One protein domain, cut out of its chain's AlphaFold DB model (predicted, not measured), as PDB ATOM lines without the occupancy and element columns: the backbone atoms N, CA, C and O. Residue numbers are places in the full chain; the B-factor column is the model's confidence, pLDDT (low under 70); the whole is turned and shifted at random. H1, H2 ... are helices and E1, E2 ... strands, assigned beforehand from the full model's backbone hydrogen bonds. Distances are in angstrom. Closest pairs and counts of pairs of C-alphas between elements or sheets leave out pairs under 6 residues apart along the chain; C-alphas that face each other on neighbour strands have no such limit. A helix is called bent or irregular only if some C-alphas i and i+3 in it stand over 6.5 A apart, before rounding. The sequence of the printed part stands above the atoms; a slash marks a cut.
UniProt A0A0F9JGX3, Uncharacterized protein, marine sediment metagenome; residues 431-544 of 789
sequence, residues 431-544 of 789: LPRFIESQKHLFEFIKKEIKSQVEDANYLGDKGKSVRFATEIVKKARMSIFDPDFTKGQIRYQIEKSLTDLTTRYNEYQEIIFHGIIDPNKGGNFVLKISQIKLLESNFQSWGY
ATOM      1  N   LEU A 431     160.937 126.002 142.998       54.59
ATOM      2  CA  LEU A 431     160.899 125.590 144.402       54.59
ATOM      3  C   LEU A 431     162.131 126.042 145.222       54.59
ATOM      4  O   LEU A 431     161.933 126.514 146.341       54.59
ATOM      5  N   PRO A 432     163.383 125.980 144.718       54.56
ATOM      6  CA  PRO A 432     164.533 126.494 145.466       54.56
ATOM      7  C   PRO A 432     164.443 127.998 145.755       54.56
ATOM      8  O   PRO A 432     164.769 128.420 146.860       54.56
ATOM      9  N   ARG A 433     163.965 128.798 144.790       60.72
ATOM     10  CA  ARG A 433     163.799 130.254 144.950       60.72
ATOM     11  C   ARG A 433     162.658 130.576 145.903       60.72
ATOM     12  O   ARG A 433     162.812 131.422 146.775       60.72
ATOM     13  N   PHE A 434     161.564 129.821 145.809       66.25
ATOM     14  CA  PHE A 434     160.472 129.891 146.772       66.25
ATOM     15  C   PHE A 434     160.981 129.655 148.195       66.25
ATOM     16  O   PHE A 434     160.806 130.519 149.050       66.25
ATOM     17  N   ILE A 435     161.670 128.533 148.441       63.06
ATOM     18  CA  ILE A 435     162.225 128.197 149.759       63.06
ATOM     19  C   ILE A 435     163.153 129.309 150.257       63.06
ATOM     20  O   ILE A 435     163.048 129.711 151.414       63.06
ATOM     21  N   GLU A 436     164.032 129.823 149.398       66.50
ATOM     22  CA  GLU A 436     164.968 130.882 149.771       66.50
ATOM     23  C   GLU A 436     164.250 132.192 150.122       66.50
ATOM     24  O   GLU A 436     164.506 132.788 151.168       66.50
ATOM     25  N   SER A 437     163.252 132.586 149.329       73.12
ATOM     26  CA  SER A 437     162.395 133.726 149.648       73.12
ATOM     27  C   SER A 437     161.653 133.539 150.974       73.12
ATOM     28  O   SER A 437     161.512 134.515 151.714       73.12
ATOM     29  N   GLN A 438     161.155 132.335 151.278       74.88
ATOM     30  CA  GLN A 438     160.483 132.068 152.550       74.88
ATOM     31  C   GLN A 438     161.449 132.162 153.728       74.88
ATOM     32  O   GLN A 438     161.088 132.712 154.767       74.88
ATOM     33  N   LYS A 439     162.686 131.677 153.566       73.50
ATOM     34  CA  LYS A 439     163.738 131.809 154.582       73.50
ATOM     35  C   LYS A 439     164.043 133.275 154.872       73.50
ATOM     36  O   LYS A 439     164.055 133.659 156.038       73.50
ATOM     37  N   HIS A 440     164.228 134.101 153.842       78.00
ATOM     38  CA  HIS A 440     164.498 135.527 154.026       78.00
ATOM     39  C   HIS A 440     163.352 136.254 154.740       78.00
ATOM     40  O   HIS A 440     163.597 136.977 155.707       78.00
ATOM     41  N   LEU A 441     162.106 136.012 154.320       84.75
ATOM     42  CA  LEU A 441     160.935 136.602 154.969       84.75
ATOM     43  C   LEU A 441     160.791 136.128 156.422       84.75
ATOM     44  O   LEU A 441     160.494 136.917 157.317       84.75
ATOM     45  N   PHE A 442     161.025 134.841 156.676       85.69
ATOM     46  CA  PHE A 442     160.964 134.276 158.017       85.69
ATOM     47  C   PHE A 442     162.036 134.851 158.941       85.69
ATOM     48  O   PHE A 442     161.706 135.229 160.062       85.69
ATOM     49  N   GLU A 443     163.288 134.970 158.494       83.00
ATOM     50  CA  GLU A 443     164.352 135.568 159.309       83.00
ATOM     51  C   GLU A 443     164.094 137.055 159.585       83.00
ATOM     52  O   GLU A 443     164.340 137.516 160.700       83.00
ATOM     53  N   PHE A 444     163.511 137.787 158.630       89.25
ATOM     54  CA  PHE A 444     163.031 139.148 158.871       89.25
ATOM     55  C   PHE A 444     161.971 139.184 159.987       89.25
ATOM     56  O   PHE A 444     162.149 139.873 160.990       89.25
ATOM     57  N   ILE A 445     160.904 138.385 159.868       92.12
ATOM     58  CA  ILE A 445     159.821 138.343 160.864       92.12
ATOM     59  C   ILE A 445     160.330 137.886 162.232       92.12
ATOM     60  O   ILE A 445     159.966 138.460 163.255       92.12
ATOM     61  N   LYS A 446     161.210 136.888 162.273       87.94
ATOM     62  CA  LYS A 446     161.845 136.399 163.499       87.94
ATOM     63  C   LYS A 446     162.683 137.481 164.178       87.94
ATOM     64  O   LYS A 446     162.618 137.608 165.398       87.94
ATOM     65  N   LYS A 447     163.428 138.285 163.410       90.06
ATOM     66  CA  LYS A 447     164.175 139.436 163.933       90.06
ATOM     67  C   LYS A 447     163.240 140.488 164.537       90.06
ATOM     68  O   LYS A 447     163.521 140.985 165.624       90.06
ATOM     69  N   GLU A 448     162.121 140.781 163.877       94.06
ATOM     70  CA  GLU A 448     161.113 141.716 164.391       94.06
ATOM     71  C   GLU A 448     160.432 141.192 165.667       94.06
ATOM     72  O   GLU A 448     160.303 141.934 166.639       94.06
ATOM     73  N   ILE A 449     160.085 139.898 165.726       93.69
ATOM     74  CA  ILE A 449     159.541 139.261 166.940       93.69
ATOM     75  C   ILE A 449     160.544 139.351 168.086       93.69
ATOM     76  O   ILE A 449     160.181 139.761 169.186       93.69
ATOM     77  N   LYS A 450     161.812 139.006 167.840       88.50
ATOM     78  CA  LYS A 450     162.858 139.102 168.857       88.50
ATOM     79  C   LYS A 450     162.963 140.525 169.406       88.50
ATOM     80  O   LYS A 450     162.890 140.715 170.617       88.50
ATOM     81  N   SER A 451     163.047 141.519 168.522       91.94
ATOM     82  CA  SER A 451     163.181 142.923 168.919       91.94
ATOM     83  C   SER A 451     161.978 143.432 169.721       91.94
ATOM     84  O   SER A 451     162.163 144.188 170.670       91.94
ATOM     85  N   GLN A 452     160.755 143.062 169.334       94.75
ATOM     86  CA  GLN A 452     159.526 143.622 169.915       94.75
ATOM     87  C   GLN A 452     158.967 142.813 171.087       94.75
ATOM     88  O   GLN A 452     158.172 143.340 171.861       94.75
ATOM     89  N   VAL A 453     159.360 141.544 171.218       93.25
ATOM     90  CA  VAL A 453     158.855 140.641 172.259       93.25
ATOM     91  C   VAL A 453     159.944 140.303 173.268       93.25
ATOM     92  O   VAL A 453     159.765 140.557 174.459       93.25
ATOM     93  N   GLU A 454     161.072 139.750 172.814       86.06
ATOM     94  CA  GLU A 454     162.145 139.282 173.702       86.06
ATOM     95  C   GLU A 454     162.959 140.443 174.272       86.06
ATOM     96  O   GLU A 454     163.029 140.608 175.492       86.06
ATOM     97  N   ASP A 455     163.547 141.258 173.394       88.00
ATOM     98  CA  ASP A 455     164.467 142.333 173.774       88.00
ATOM     99  C   ASP A 455     163.723 143.467 174.494       88.00
ATOM    100  O   ASP A 455     164.231 144.038 175.459       88.00
ATOM    101  N   ALA A 456     162.480 143.736 174.084       91.94
ATOM    102  CA  ALA A 456     161.596 144.706 174.729       91.94
ATOM    103  C   ALA A 456     160.973 144.204 176.045       91.94
ATOM    104  O   ALA A 456     160.269 144.965 176.706       91.94
ATOM    105  N   ASN A 457     161.200 142.939 176.429       91.38
ATOM    106  CA  ASN A 457     160.604 142.318 177.613       91.38
ATOM    107  C   ASN A 457     159.073 142.517 177.682       91.38
ATOM    108  O   ASN A 457     158.532 142.990 178.683       91.38
ATOM    109  N   TYR A 458     158.374 142.175 176.597       91.75
ATOM    110  CA  TYR A 458     156.968 142.529 176.356       91.75
ATOM    111  C   TYR A 458     155.984 142.126 177.470       91.75
ATOM    112  O   TYR A 458     154.968 142.791 177.675       91.75
ATOM    113  N   LEU A 459     156.269 141.048 178.208       91.31
ATOM    114  CA  LEU A 459     155.424 140.559 179.307       91.31
ATOM    115  C   LEU A 459     155.900 141.011 180.699       91.31
ATOM    116  O   LEU A 459     155.422 140.495 181.708       91.31
ATOM    117  N   GLY A 460     156.893 141.901 180.772       88.75
ATOM    118  CA  GLY A 460     157.536 142.328 182.019       88.75
ATOM    119  C   GLY A 460     158.450 141.270 182.656       88.75
ATOM    120  O   GLY A 460     159.233 141.593 183.546       88.75
ATOM    121  N   ASP A 461     158.421 140.031 182.163       91.38
ATOM    122  CA  ASP A 461     159.272 138.914 182.576       91.38
ATOM    123  C   ASP A 461     160.026 138.343 181.368       91.38
ATOM    124  O   ASP A 461     159.417 137.908 180.381       91.38
ATOM    125  N   LYS A 462     161.362 138.316 181.456       76.88
ATOM    126  CA  LYS A 462     162.231 137.916 180.342       76.88
ATOM    127  C   LYS A 462     162.010 136.458 179.937       76.88
ATOM    128  O   LYS A 462     161.969 136.149 178.750       76.88
ATOM    129  N   GLY A 463     161.830 135.560 180.906       67.12
ATOM    130  CA  GLY A 463     161.605 134.139 180.643       67.12
ATOM    131  C   GLY A 463     160.255 133.881 179.973       67.12
ATOM    132  O   GLY A 463     160.169 133.082 179.039       67.12
ATOM    133  N   LYS A 464     159.200 134.582 180.404       78.38
ATOM    134  CA  LYS A 464     157.877 134.511 179.765       78.38
ATOM    135  C   LYS A 464     157.896 135.115 178.364       78.38
ATOM    136  O   LYS A 464     157.327 134.516 177.457       78.38
ATOM    137  N   SER A 465     158.580 136.243 178.178       75.12
ATOM    138  CA  SER A 465     158.692 136.914 176.877       75.12
ATOM    139  C   SER A 465     159.415 136.037 175.848       75.12
ATOM    140  O   SER A 465     158.918 135.882 174.739       75.12
ATOM    141  N   VAL A 466     160.508 135.366 176.234       69.62
ATOM    142  CA  VAL A 466     161.213 134.391 175.374       69.62
ATOM    143  C   VAL A 466     160.319 133.202 174.999       69.62
ATOM    144  O   VAL A 466     160.270 132.793 173.838       69.62
ATOM    145  N   ARG A 467     159.562 132.649 175.958       73.31
ATOM    146  CA  ARG A 467     158.618 131.552 175.671       73.31
ATOM    147  C   ARG A 467     157.523 131.988 174.700       73.31
ATOM    148  O   ARG A 467     157.245 131.270 173.745       73.31
ATOM    149  N   PHE A 468     156.940 133.164 174.915       84.94
ATOM    150  CA  PHE A 468     155.895 133.698 174.049       84.94
ATOM    151  C   PHE A 468     156.422 134.012 172.642       84.94
ATOM    152  O   PHE A 468     155.811 133.615 171.651       84.94
ATOM    153  N   ALA A 469     157.606 134.620 172.533       78.94
ATOM    154  CA  ALA A 469     158.286 134.836 171.259       78.94
ATOM    155  C   ALA A 469     158.525 133.522 170.504       78.94
ATOM    156  O   ALA A 469     158.275 133.453 169.303       78.94
ATOM    157  N   THR A 470     158.912 132.451 171.205       73.50
ATOM    158  CA  THR A 470     159.081 131.116 170.608       73.50
ATOM    159  C   THR A 470     157.775 130.596 169.994       73.50
ATOM    160  O   THR A 470     157.780 130.068 168.878       73.50
ATOM    161  N   GLU A 471     156.638 130.777 170.673       78.00
ATOM    162  CA  GLU A 471     155.322 130.398 170.137       78.00
ATOM    163  C   GLU A 471     154.944 131.219 168.896       78.00
ATOM    164  O   GLU A 471     154.498 130.655 167.889       78.00
ATOM    165  N   ILE A 472     155.187 132.533 168.927       87.88
ATOM    166  CA  ILE A 472     154.951 133.432 167.790       87.88
ATOM    167  C   ILE A 472     155.845 133.036 166.606       87.88
ATOM    168  O   ILE A 472     155.346 132.892 165.491       87.88
ATOM    169  N   VAL A 473     157.140 132.785 166.823       79.81
ATOM    170  CA  VAL A 473     158.089 132.346 165.782       79.81
ATOM    171  C   VAL A 473     157.650 131.017 165.166       79.81
ATOM    172  O   VAL A 473     157.669 130.866 163.942       79.81
ATOM    173  N   LYS A 474     157.185 130.060 165.979       73.12
ATOM    174  CA  LYS A 474     156.642 128.789 165.479       73.12
ATOM    175  C   LYS A 474     155.436 129.023 164.568       73.12
ATOM    176  O   LYS A 474     155.375 128.450 163.478       73.12
ATOM    177  N   LYS A 475     154.511 129.905 164.966       82.75
ATOM    178  CA  LYS A 475     153.349 130.281 164.148       82.75
ATOM    179  C   LYS A 475     153.753 131.022 162.869       82.75
ATOM    180  O   LYS A 475     153.206 130.709 161.812       82.75
ATOM    181  N   ALA A 476     154.722 131.941 162.945       83.50
ATOM    182  CA  ALA A 476     155.288 132.640 161.788       83.50
ATOM    183  C   ALA A 476     155.803 131.642 160.759       83.50
ATOM    184  O   ALA A 476     155.409 131.694 159.597       83.50
ATOM    185  N   ARG A 477     156.616 130.682 161.205       75.50
ATOM    186  CA  ARG A 477     157.179 129.643 160.345       75.50
ATOM    187  C   ARG A 477     156.091 128.842 159.641       75.50
ATOM    188  O   ARG A 477     156.124 128.723 158.423       75.50
ATOM    189  N   MET A 478     155.116 128.337 160.402       69.00
ATOM    190  CA  MET A 478     154.002 127.570 159.837       69.00
ATOM    191  C   MET A 478     153.240 128.381 158.795       69.00
ATOM    192  O   MET A 478     152.889 127.844 157.760       69.00
ATOM    193  N   SER A 479     152.999 129.664 159.060       80.12
ATOM    194  CA  SER A 479     152.167 130.501 158.204       80.12
ATOM    195  C   SER A 479     152.881 131.092 156.986       80.12
ATOM    196  O   SER A 479     152.202 131.465 156.036       80.12
ATOM    197  N   ILE A 480     154.202 131.273 157.038       79.94
ATOM    198  CA  ILE A 480     155.003 131.830 155.934       79.94
ATOM    199  C   ILE A 480     155.284 130.748 154.888       79.94
ATOM    200  O   ILE A 480     155.176 131.003 153.694       79.94
ATOM    201  N   PHE A 481     155.586 129.531 155.345       68.50
ATOM    202  CA  PHE A 481     155.866 128.377 154.487       68.50
ATOM    203  C   PHE A 481     154.601 127.626 154.042       68.50
ATOM    204  O   PHE A 481     154.706 126.592 153.383       68.50
ATOM    205  N   ASP A 482     153.418 128.132 154.395       64.50
ATOM    206  CA  ASP A 482     152.150 127.539 153.991       64.50
ATOM    207  C   ASP A 482     151.871 127.824 152.497       64.50
ATOM    208  O   ASP A 482     151.908 128.984 152.073       64.50
ATOM    209  N   PRO A 483     151.634 126.783 151.682       54.25
ATOM    210  CA  PRO A 483     151.427 126.874 150.237       54.25
ATOM    211  C   PRO A 483     150.087 127.491 149.825       54.25
ATOM    212  O   PRO A 483     149.959 127.911 148.677       54.25
ATOM    213  N   ASP A 484     149.079 127.487 150.701       57.62
ATOM    214  CA  ASP A 484     147.695 127.747 150.296       57.62
ATOM    215  C   ASP A 484     147.384 129.248 150.212       57.62
ATOM    216  O   ASP A 484     146.320 129.638 149.726       57.62
ATOM    217  N   PHE A 485     148.299 130.101 150.690       62.78
ATOM    218  CA  PHE A 485     148.178 131.565 150.703       62.78
ATOM    219  C   PHE A 485     146.809 132.056 151.198       62.78
ATOM    220  O   PHE A 485     146.233 133.014 150.674       62.78
ATOM    221  N   THR A 486     146.248 131.387 152.206       66.56
ATOM    222  CA  THR A 486     144.902 131.703 152.694       66.56
ATOM    223  C   THR A 486     144.861 133.086 153.349       66.56
ATOM    224  O   THR A 486     145.854 133.569 153.892       66.56
ATOM    225  N   LYS A 487     143.686 133.735 153.353       62.09
ATOM    226  CA  LYS A 487     143.525 135.142 153.777       62.09
ATOM    227  C   LYS A 487     144.001 135.465 155.207       62.09
ATOM    228  O   LYS A 487     144.204 136.635 155.517       62.09
ATOM    229  N   GLY A 488     144.164 134.458 156.068       66.00
ATOM    230  CA  GLY A 488     144.675 134.605 157.435       66.00
ATOM    231  C   GLY A 488     146.182 134.366 157.578       66.00
ATOM    232  O   GLY A 488     146.743 134.608 158.643       66.00
ATOM    233  N   GLN A 489     146.873 133.897 156.544       79.44
ATOM    234  CA  GLN A 489     148.301 133.626 156.647       79.44
ATOM    235  C   GLN A 489     149.116 134.919 156.647       79.44
ATOM    236  O   GLN A 489     148.831 135.859 155.911       79.44
ATOM    237  N   ILE A 490     150.169 134.947 157.459       86.19
ATOM    238  CA  ILE A 490     151.101 136.067 157.616       86.19
ATOM    239  C   ILE A 490     151.645 136.518 156.267       86.19
ATOM    240  O   ILE A 490     151.645 137.708 155.975       86.19
ATOM    241  N   ARG A 491     152.039 135.577 155.406       80.94
ATOM    242  CA  ARG A 491     152.541 135.913 154.077       80.94
ATOM    243  C   ARG A 491     151.491 136.614 153.214       80.94
ATOM    244  O   ARG A 491     151.795 137.639 152.616       80.94
ATOM    245  N   TYR A 492     150.257 136.112 153.204       78.25
ATOM    246  CA  TYR A 492     149.150 136.771 152.511       78.25
ATOM    247  C   TYR A 492     148.908 138.185 153.056       78.25
ATOM    248  O   TYR A 492     148.734 139.117 152.277       78.25
ATOM    249  N   GLN A 493     148.928 138.371 154.381       84.31
ATOM    250  CA  GLN A 493     148.756 139.688 155.007       84.31
ATOM    251  C   GLN A 493     149.863 140.671 154.590       84.31
ATOM    252  O   GLN A 493     149.571 141.819 154.252       84.31
ATOM    253  N   ILE A 494     151.118 140.208 154.570       82.94
ATOM    254  CA  ILE A 494     152.284 140.973 154.113       82.94
ATOM    255  C   ILE A 494     152.100 141.389 152.655       82.94
ATOM    256  O   ILE A 494     152.053 142.581 152.360       82.94
ATOM    257  N   GLU A 495     151.917 140.428 151.751       76.88
ATOM    258  CA  GLU A 495     151.798 140.721 150.322       76.88
ATOM    259  C   GLU A 495     150.578 141.607 150.020       76.88
ATOM    260  O   GLU A 495     150.700 142.572 149.271       76.88
ATOM    261  N   LYS A 496     149.433 141.372 150.676       75.31
ATOM    262  CA  LYS A 496     148.237 142.214 150.534       75.31
ATOM    263  C   LYS A 496     148.517 143.673 150.866       75.31
ATOM    264  O   LYS A 496     148.163 144.555 150.088       75.31
ATOM    265  N   SER A 497     149.149 143.931 152.004       74.31
ATOM    266  CA  SER A 497     149.424 145.303 152.438       74.31
ATOM    267  C   SER A 497     150.373 146.057 151.510       74.31
ATOM    268  O   SER A 497     150.223 147.260 151.337       74.31
ATOM    269  N   LEU A 498     151.327 145.355 150.885       71.19
ATOM    270  CA  LEU A 498     152.293 145.973 149.986       71.19
ATOM    271  C   LEU A 498     151.621 146.472 148.708       71.19
ATOM    272  O   LEU A 498     152.126 147.400 148.086       71.19
ATOM    273  N   THR A 499     150.480 145.887 148.341       61.59
ATOM    274  CA  THR A 499     149.694 146.270 147.158       61.59
ATOM    275  C   THR A 499     148.569 147.268 147.442       61.59
ATOM    276  O   THR A 499     147.969 147.782 146.496       61.59
ATOM    277  N   ASP A 500     148.256 147.552 148.710       60.97
ATOM    278  CA  ASP A 500     147.199 148.498 149.071       60.97
ATOM    279  C   ASP A 500     147.707 149.945 148.955       60.97
ATOM    280  O   ASP A 500     148.287 150.523 149.873       60.97
ATOM    281  N   LEU A 501     147.507 150.527 147.771       50.75
ATOM    282  CA  LEU A 501     147.922 151.889 147.418       50.75
ATOM    283  C   LEU A 501     147.101 152.991 148.102       50.75
ATOM    284  O   LEU A 501     147.444 154.168 147.974       50.75
ATOM    285  N   THR A 502     146.004 152.650 148.786       49.81
ATOM    286  CA  THR A 502     145.130 153.655 149.414       49.81
ATOM    287  C   THR A 502     145.757 154.265 150.666       49.81
ATOM    288  O   THR A 502     145.464 155.409 151.021       49.81
ATOM    289  N   THR A 503     146.699 153.556 151.287       49.75
ATOM    290  CA  THR A 503     147.495 154.049 152.408       49.75
ATOM    291  C   THR A 503     148.867 154.493 151.908       49.75
ATOM    292  O   THR A 503     149.710 153.669 151.560       49.75
ATOM    293  N   ARG A 504     149.107 155.812 151.857       50.53
ATOM    294  CA  ARG A 504     150.458 156.389 151.693       50.53
ATOM    295  C   ARG A 504     151.420 155.655 152.633       50.53
ATOM    296  O   ARG A 504     151.044 155.524 153.787       50.53
ATOM    297  N   TYR A 505     152.594 155.221 152.144       54.88
ATOM    298  CA  TYR A 505     153.702 154.595 152.901       54.88
ATOM    299  C   TYR A 505     153.486 154.622 154.420       54.88
ATOM    300  O   TYR A 505     153.895 155.572 155.092       54.88
ATOM    301  N   ASN A 506     152.791 153.619 154.954       55.56
ATOM    302  CA  ASN A 506     152.642 153.523 156.395       55.56
ATOM    303  C   ASN A 506     154.026 153.171 156.945       55.56
ATOM    304  O   ASN A 506     154.658 152.224 156.479       55.56
ATOM    305  N   GLU A 507     154.509 153.920 157.940       66.06
ATOM    306  CA  GLU A 507     155.804 153.626 158.568       66.06
ATOM    307  C   GLU A 507     155.830 152.188 159.119       66.06
ATOM    308  O   GLU A 507     156.858 151.508 159.046       66.06
ATOM    309  N   TYR A 508     154.660 151.699 159.564       74.94
ATOM    310  CA  TYR A 508     154.451 150.359 160.098       74.94
ATOM    311  C   TYR A 508     153.183 149.689 159.552       74.94
ATOM    312  O   TYR A 508     152.129 150.309 159.428       74.94
ATOM    313  N   GLN A 509     153.283 148.388 159.307       82.81
ATOM    314  CA  GLN A 509     152.191 147.477 158.998       82.81
ATOM    315  C   GLN A 509     151.905 146.573 160.202       82.81
ATOM    316  O   GLN A 509     152.824 146.088 160.856       82.81
ATOM    317  N   GLU A 510     150.630 146.281 160.453       90.06
ATOM    318  CA  GLU A 510     150.202 145.311 161.460       90.06
ATOM    319  C   GLU A 510     149.988 143.913 160.857       90.06
ATOM    320  O   GLU A 510     149.247 143.741 159.890       90.06
ATOM    321  N   ILE A 511     150.641 142.908 161.446       91.31
ATOM    322  CA  ILE A 511     150.527 141.489 161.098       91.31
ATOM    323  C   ILE A 511     149.840 140.747 162.236       91.31
ATOM    324  O   ILE A 511     150.353 140.698 163.355       91.31
ATOM    325  N   ILE A 512     148.706 140.121 161.944       93.31
ATOM    326  CA  ILE A 512     147.884 139.422 162.929       93.31
ATOM    327  C   ILE A 512     148.271 137.943 162.979       93.31
ATOM    328  O   ILE A 512     148.160 137.207 161.995       93.31
ATOM    329  N   PHE A 513     148.661 137.474 164.162       92.56
ATOM    330  CA  PHE A 513     148.975 136.076 164.444       92.56
ATOM    331  C   PHE A 513     147.725 135.332 164.928       92.56
ATOM    332  O   PHE A 513     147.507 135.143 166.124       92.56
ATOM    333  N   HIS A 514     146.885 134.883 163.991       86.62
ATOM    334  CA  HIS A 514     145.649 134.172 164.336       86.62
ATOM    335  C   HIS A 514     145.896 132.908 165.177       86.62
ATOM    336  O   HIS A 514     146.641 132.005 164.778       86.62
ATOM    337  N   GLY A 515     145.210 132.823 166.321       82.88
ATOM    338  CA  GLY A 515     145.303 131.698 167.254       82.88
ATOM    339  C   GLY A 515     146.451 131.802 168.262       82.88
ATOM    340  O   GLY A 515     146.617 130.889 169.063       82.88
ATOM    341  N   ILE A 516     147.221 132.893 168.242       89.25
ATOM    342  CA  ILE A 516     148.141 133.258 169.324       89.25
ATOM    343  C   ILE A 516     147.482 134.386 170.110       89.25
ATOM    344  O   ILE A 516     147.332 135.488 169.588       89.25
ATOM    345  N   ILE A 517     147.057 134.107 171.342       91.19
ATOM    346  CA  ILE A 517     146.397 135.101 172.194       91.19
ATOM    347  C   ILE A 517     147.458 135.974 172.862       91.19
ATOM    348  O   ILE A 517     148.354 135.462 173.526       91.19
ATOM    349  N   ASP A 518     147.345 137.287 172.682       91.44
ATOM    350  CA  ASP A 518     148.154 138.300 173.349       91.44
ATOM    351  C   ASP A 518     147.842 138.302 174.855       91.44
ATOM    352  O   ASP A 518     146.725 138.670 175.240       91.44
ATOM    353  N   PRO A 519     148.799 137.939 175.728       87.88
ATOM    354  CA  PRO A 519     148.565 137.877 177.167       87.88
ATOM    355  C   PRO A 519     148.216 139.232 177.792       87.88
ATOM    356  O   PRO A 519     147.569 139.265 178.834       87.88
ATOM    357  N   ASN A 520     148.622 140.339 177.161       88.69
ATOM    358  CA  ASN A 520     148.377 141.688 177.666       88.69
ATOM    359  C   ASN A 520     147.021 142.249 177.205       88.69
ATOM    360  O   ASN A 520     146.469 143.125 177.867       88.69
ATOM    361  N   LYS A 521     146.491 141.782 176.064       89.31
ATOM    362  CA  LYS A 521     145.302 142.371 175.411       89.31
ATOM    363  C   LYS A 521     144.110 141.420 175.284       89.31
ATOM    364  O   LYS A 521     143.018 141.871 174.960       89.31
ATOM    365  N   GLY A 522     144.304 140.115 175.474       86.38
ATOM    366  CA  GLY A 522     143.258 139.089 175.362       86.38
ATOM    367  C   GLY A 522     142.771 138.782 173.935       86.38
ATOM    368  O   GLY A 522     141.988 137.853 173.755       86.38
ATOM    369  N   GLY A 523     143.224 139.528 172.920       91.06
ATOM    370  CA  GLY A 523     142.953 139.288 171.493       91.06
ATOM    371  C   GLY A 523     144.091 138.549 170.782       91.06
ATOM    372  O   GLY A 523     145.044 138.122 171.422       91.06
ATOM    373  N   ASN A 524     144.027 138.402 169.452       94.00
ATOM    374  CA  ASN A 524     145.167 137.865 168.691       94.00
ATOM    375  C   ASN A 524     146.386 138.790 168.825       94.00
ATOM    376  O   ASN A 524     146.244 140.012 168.809       94.00
ATOM    377  N   PHE A 525     147.580 138.208 168.893       95.56
ATOM    378  CA  PHE A 525     148.827 138.961 168.879       95.56
ATOM    379  C   PHE A 525     149.021 139.682 167.540       95.56
ATOM    380  O   PHE A 525     148.755 139.122 166.472       95.56
ATOM    381  N   VAL A 526     149.499 140.924 167.609       94.88
ATOM    382  CA  VAL A 526     149.751 141.779 166.448       94.88
ATOM    383  C   VAL A 526     151.204 142.229 166.471       94.88
ATOM    384  O   VAL A 526     151.630 142.909 167.403       94.88
ATOM    385  N   LEU A 527     151.950 141.865 165.431       94.88
ATOM    386  CA  LEU A 527     153.324 142.311 165.215       94.88
ATOM    387  C   LEU A 527     153.321 143.554 164.325       94.88
ATOM    388  O   LEU A 527     152.652 143.561 163.292       94.88
ATOM    389  N   LYS A 528     154.088 144.585 164.687       92.94
ATOM    390  CA  LYS A 528     154.222 145.801 163.874       92.94
ATOM    391  C   LYS A 528     155.505 145.740 163.063       92.94
ATOM    392  O   LYS A 528     156.575 145.779 163.642       92.94
ATOM    393  N   ILE A 529     155.444 145.667 161.743       89.06
ATOM    394  CA  ILE A 529     156.645 145.598 160.899       89.06
ATOM    395  C   ILE A 529     156.831 146.891 160.121       89.06
ATOM    396  O   ILE A 529     155.866 147.450 159.614       89.06
ATOM    397  N   SER A 530     158.065 147.382 160.011       83.44
ATOM    398  CA  SER A 530     158.330 148.560 159.182       83.44
ATOM    399  C   SER A 530     158.254 148.194 157.705       83.44
ATOM    400  O   SER A 530     158.950 147.275 157.266       83.44
ATOM    401  N   GLN A 531     157.460 148.936 156.930       75.50
ATOM    402  CA  GLN A 531     157.343 148.698 155.490       75.50
ATOM    403  C   GLN A 531     158.689 148.909 154.782       75.50
ATOM    404  O   GLN A 531     159.038 148.134 153.899       75.50
ATOM    405  N   ILE A 532     159.480 149.901 155.209       74.19
ATOM    406  CA  ILE A 532     160.815 150.178 154.653       74.19
ATOM    407  C   ILE A 532     161.755 148.997 154.912       74.19
ATOM    408  O   ILE A 532     162.321 148.454 153.970       74.19
ATOM    409  N   LYS A 533     161.862 148.536 156.164       78.62
ATOM    410  CA  LYS A 533     162.745 147.406 156.504       78.62
ATOM    411  C   LYS A 533     162.307 146.098 155.841       78.62
ATOM    412  O   LYS A 533     163.146 145.280 155.477       78.62
ATOM    413  N   LEU A 534     160.998 145.893 155.692       78.94
ATOM    414  CA  LEU A 534     160.455 144.748 154.967       78.94
ATOM    415  C   LEU A 534     160.853 144.814 153.487       78.94
ATOM    416  O   LEU A 534     161.278 143.811 152.926       78.94
ATOM    417  N   LEU A 535     160.758 145.987 152.867       69.75
ATOM    418  CA  LEU A 535     161.160 146.219 151.480       69.75
ATOM    419  C   LEU A 535     162.680 146.125 151.252       69.75
ATOM    420  O   LEU A 535     163.102 145.824 150.139       69.75
ATOM    421  N   GLU A 536     163.492 146.362 152.284       70.12
ATOM    422  CA  GLU A 536     164.939 146.093 152.293       70.12
ATOM    423  C   GLU A 536     165.266 144.605 152.508       70.12
ATOM    424  O   GLU A 536     166.391 144.168 152.253       70.12
ATOM    425  N   SER A 537     164.306 143.806 152.986       70.44
ATOM    426  CA  SER A 537     164.507 142.370 153.160       70.44
ATOM    427  C   SER A 537     164.457 141.652 151.808       70.44
ATOM    428  O   SER A 537     163.620 141.938 150.953       70.44
ATOM    429  N   ASN A 538     165.371 140.703 151.599       68.62
ATOM    430  CA  ASN A 538     165.537 140.013 150.319       68.62
ATOM    431  C   ASN A 538     164.480 138.911 150.108       68.62
ATOM    432  O   ASN A 538     164.818 137.735 150.026       68.62
ATOM    433  N   PHE A 539     163.193 139.251 150.067       73.31
ATOM    434  CA  PHE A 539     162.125 138.287 149.787       73.31
ATOM    435  C   PHE A 539     161.397 138.606 148.473       73.31
ATOM    436  O   PHE A 539     161.343 139.745 148.020       73.31
ATOM    437  N   GLN A 540     160.850 137.570 147.839       69.19
ATOM    438  CA  GLN A 540     160.093 137.640 146.588       69.19
ATOM    439  C   GLN A 540     158.595 137.514 146.891       69.19
ATOM    440  O   GLN A 540     158.258 136.931 147.919       69.19
ATOM    441  N   SER A 541     157.691 137.996 146.030       66.94
ATOM    442  CA  SER A 541     156.246 137.701 146.142       66.94
ATOM    443  C   SER A 541     155.868 136.402 145.459       66.94
ATOM    444  O   SER A 541     156.428 136.086 144.416       66.94
ATOM    445  N   TRP A 542     154.839 135.727 145.974       62.41
ATOM    446  CA  TRP A 542     154.324 134.501 145.355       62.41
ATOM    447  C   TRP A 542     152.784 134.424 145.281       62.41
ATOM    448  O   TRP A 542     152.277 133.553 144.580       62.41
ATOM    449  N   GLY A 543     152.026 135.292 145.968       53.03
ATOM    450  CA  GLY A 543     150.596 135.079 146.244       53.03
ATOM    451  C   GLY A 543     149.622 136.253 146.029       53.03
ATOM    452  O   GLY A 543     148.432 135.992 145.874       53.03
ATOM    453  N   TYR A 544     150.043 137.522 145.994       53.22
ATOM    454  CA  TYR A 544     149.102 138.662 145.909       53.22
ATOM    455  C   TYR A 544     149.281 139.549 144.672       53.22
ATOM    456  O   TYR A 544     149.339 140.771 144.742       53.22
TER     457      TYR A 544
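AT A GLANCE: This is residues 431 to 544 of the 789 residues of an uncharacterized protein of marine sediment metagenome (UniProt A0A0F9JGX3). A bent strand hairpin, E1 and E2, packs over a long helical hairpin, with E2 towards H1 and E1 towards H2; H3 packs by E1, and short H4 follows E2. The 114 printed residues run H1, H2, H3, E1, E2, H4, of mixed class, with an antiparallel sheet E1 - E2. The whole is compact, radius of gyration of the C-alphas 13.9 A, spanning 38 by 33 by 24 A.

HOW THE PARTS SIT: Look between E1, residues 508 to 517, and E2, residues 524 to 530: N 511 and O 527, 2.8 A apart, are within hydrogen-bond range. H1, residues 431 to 454, and H2, residues 462 to 480, touch, closest C-alphas Glu 454 and Val 466, 5.3 A, at a shallow tilt of 23 degrees, opposite ways. H3, residues 490 to 499, touches H2, closest C-alphas Ile 480 and Arg 491, 5.1 A, with H2's residues 476 to 480 alone. H4, residues 531 to 536, is close but not clearly touching H1: closest C-alphas Phe 444 and Leu 534, 7.3 A. In H1 to H4 every O i to N i+4 pair is within hydrogen-bond range.

IN THESE COORDINATES: Find C-alpha 431 at (160.899, 125.590, 144.402); H1 runs 32.4 A from there. H4 ends at C-alpha 536, (164.939, 146.093, 152.293).

THE WHOLE: The printed part has no cut; pLDDT is under 70 in 33 residues, among them 499 to 507.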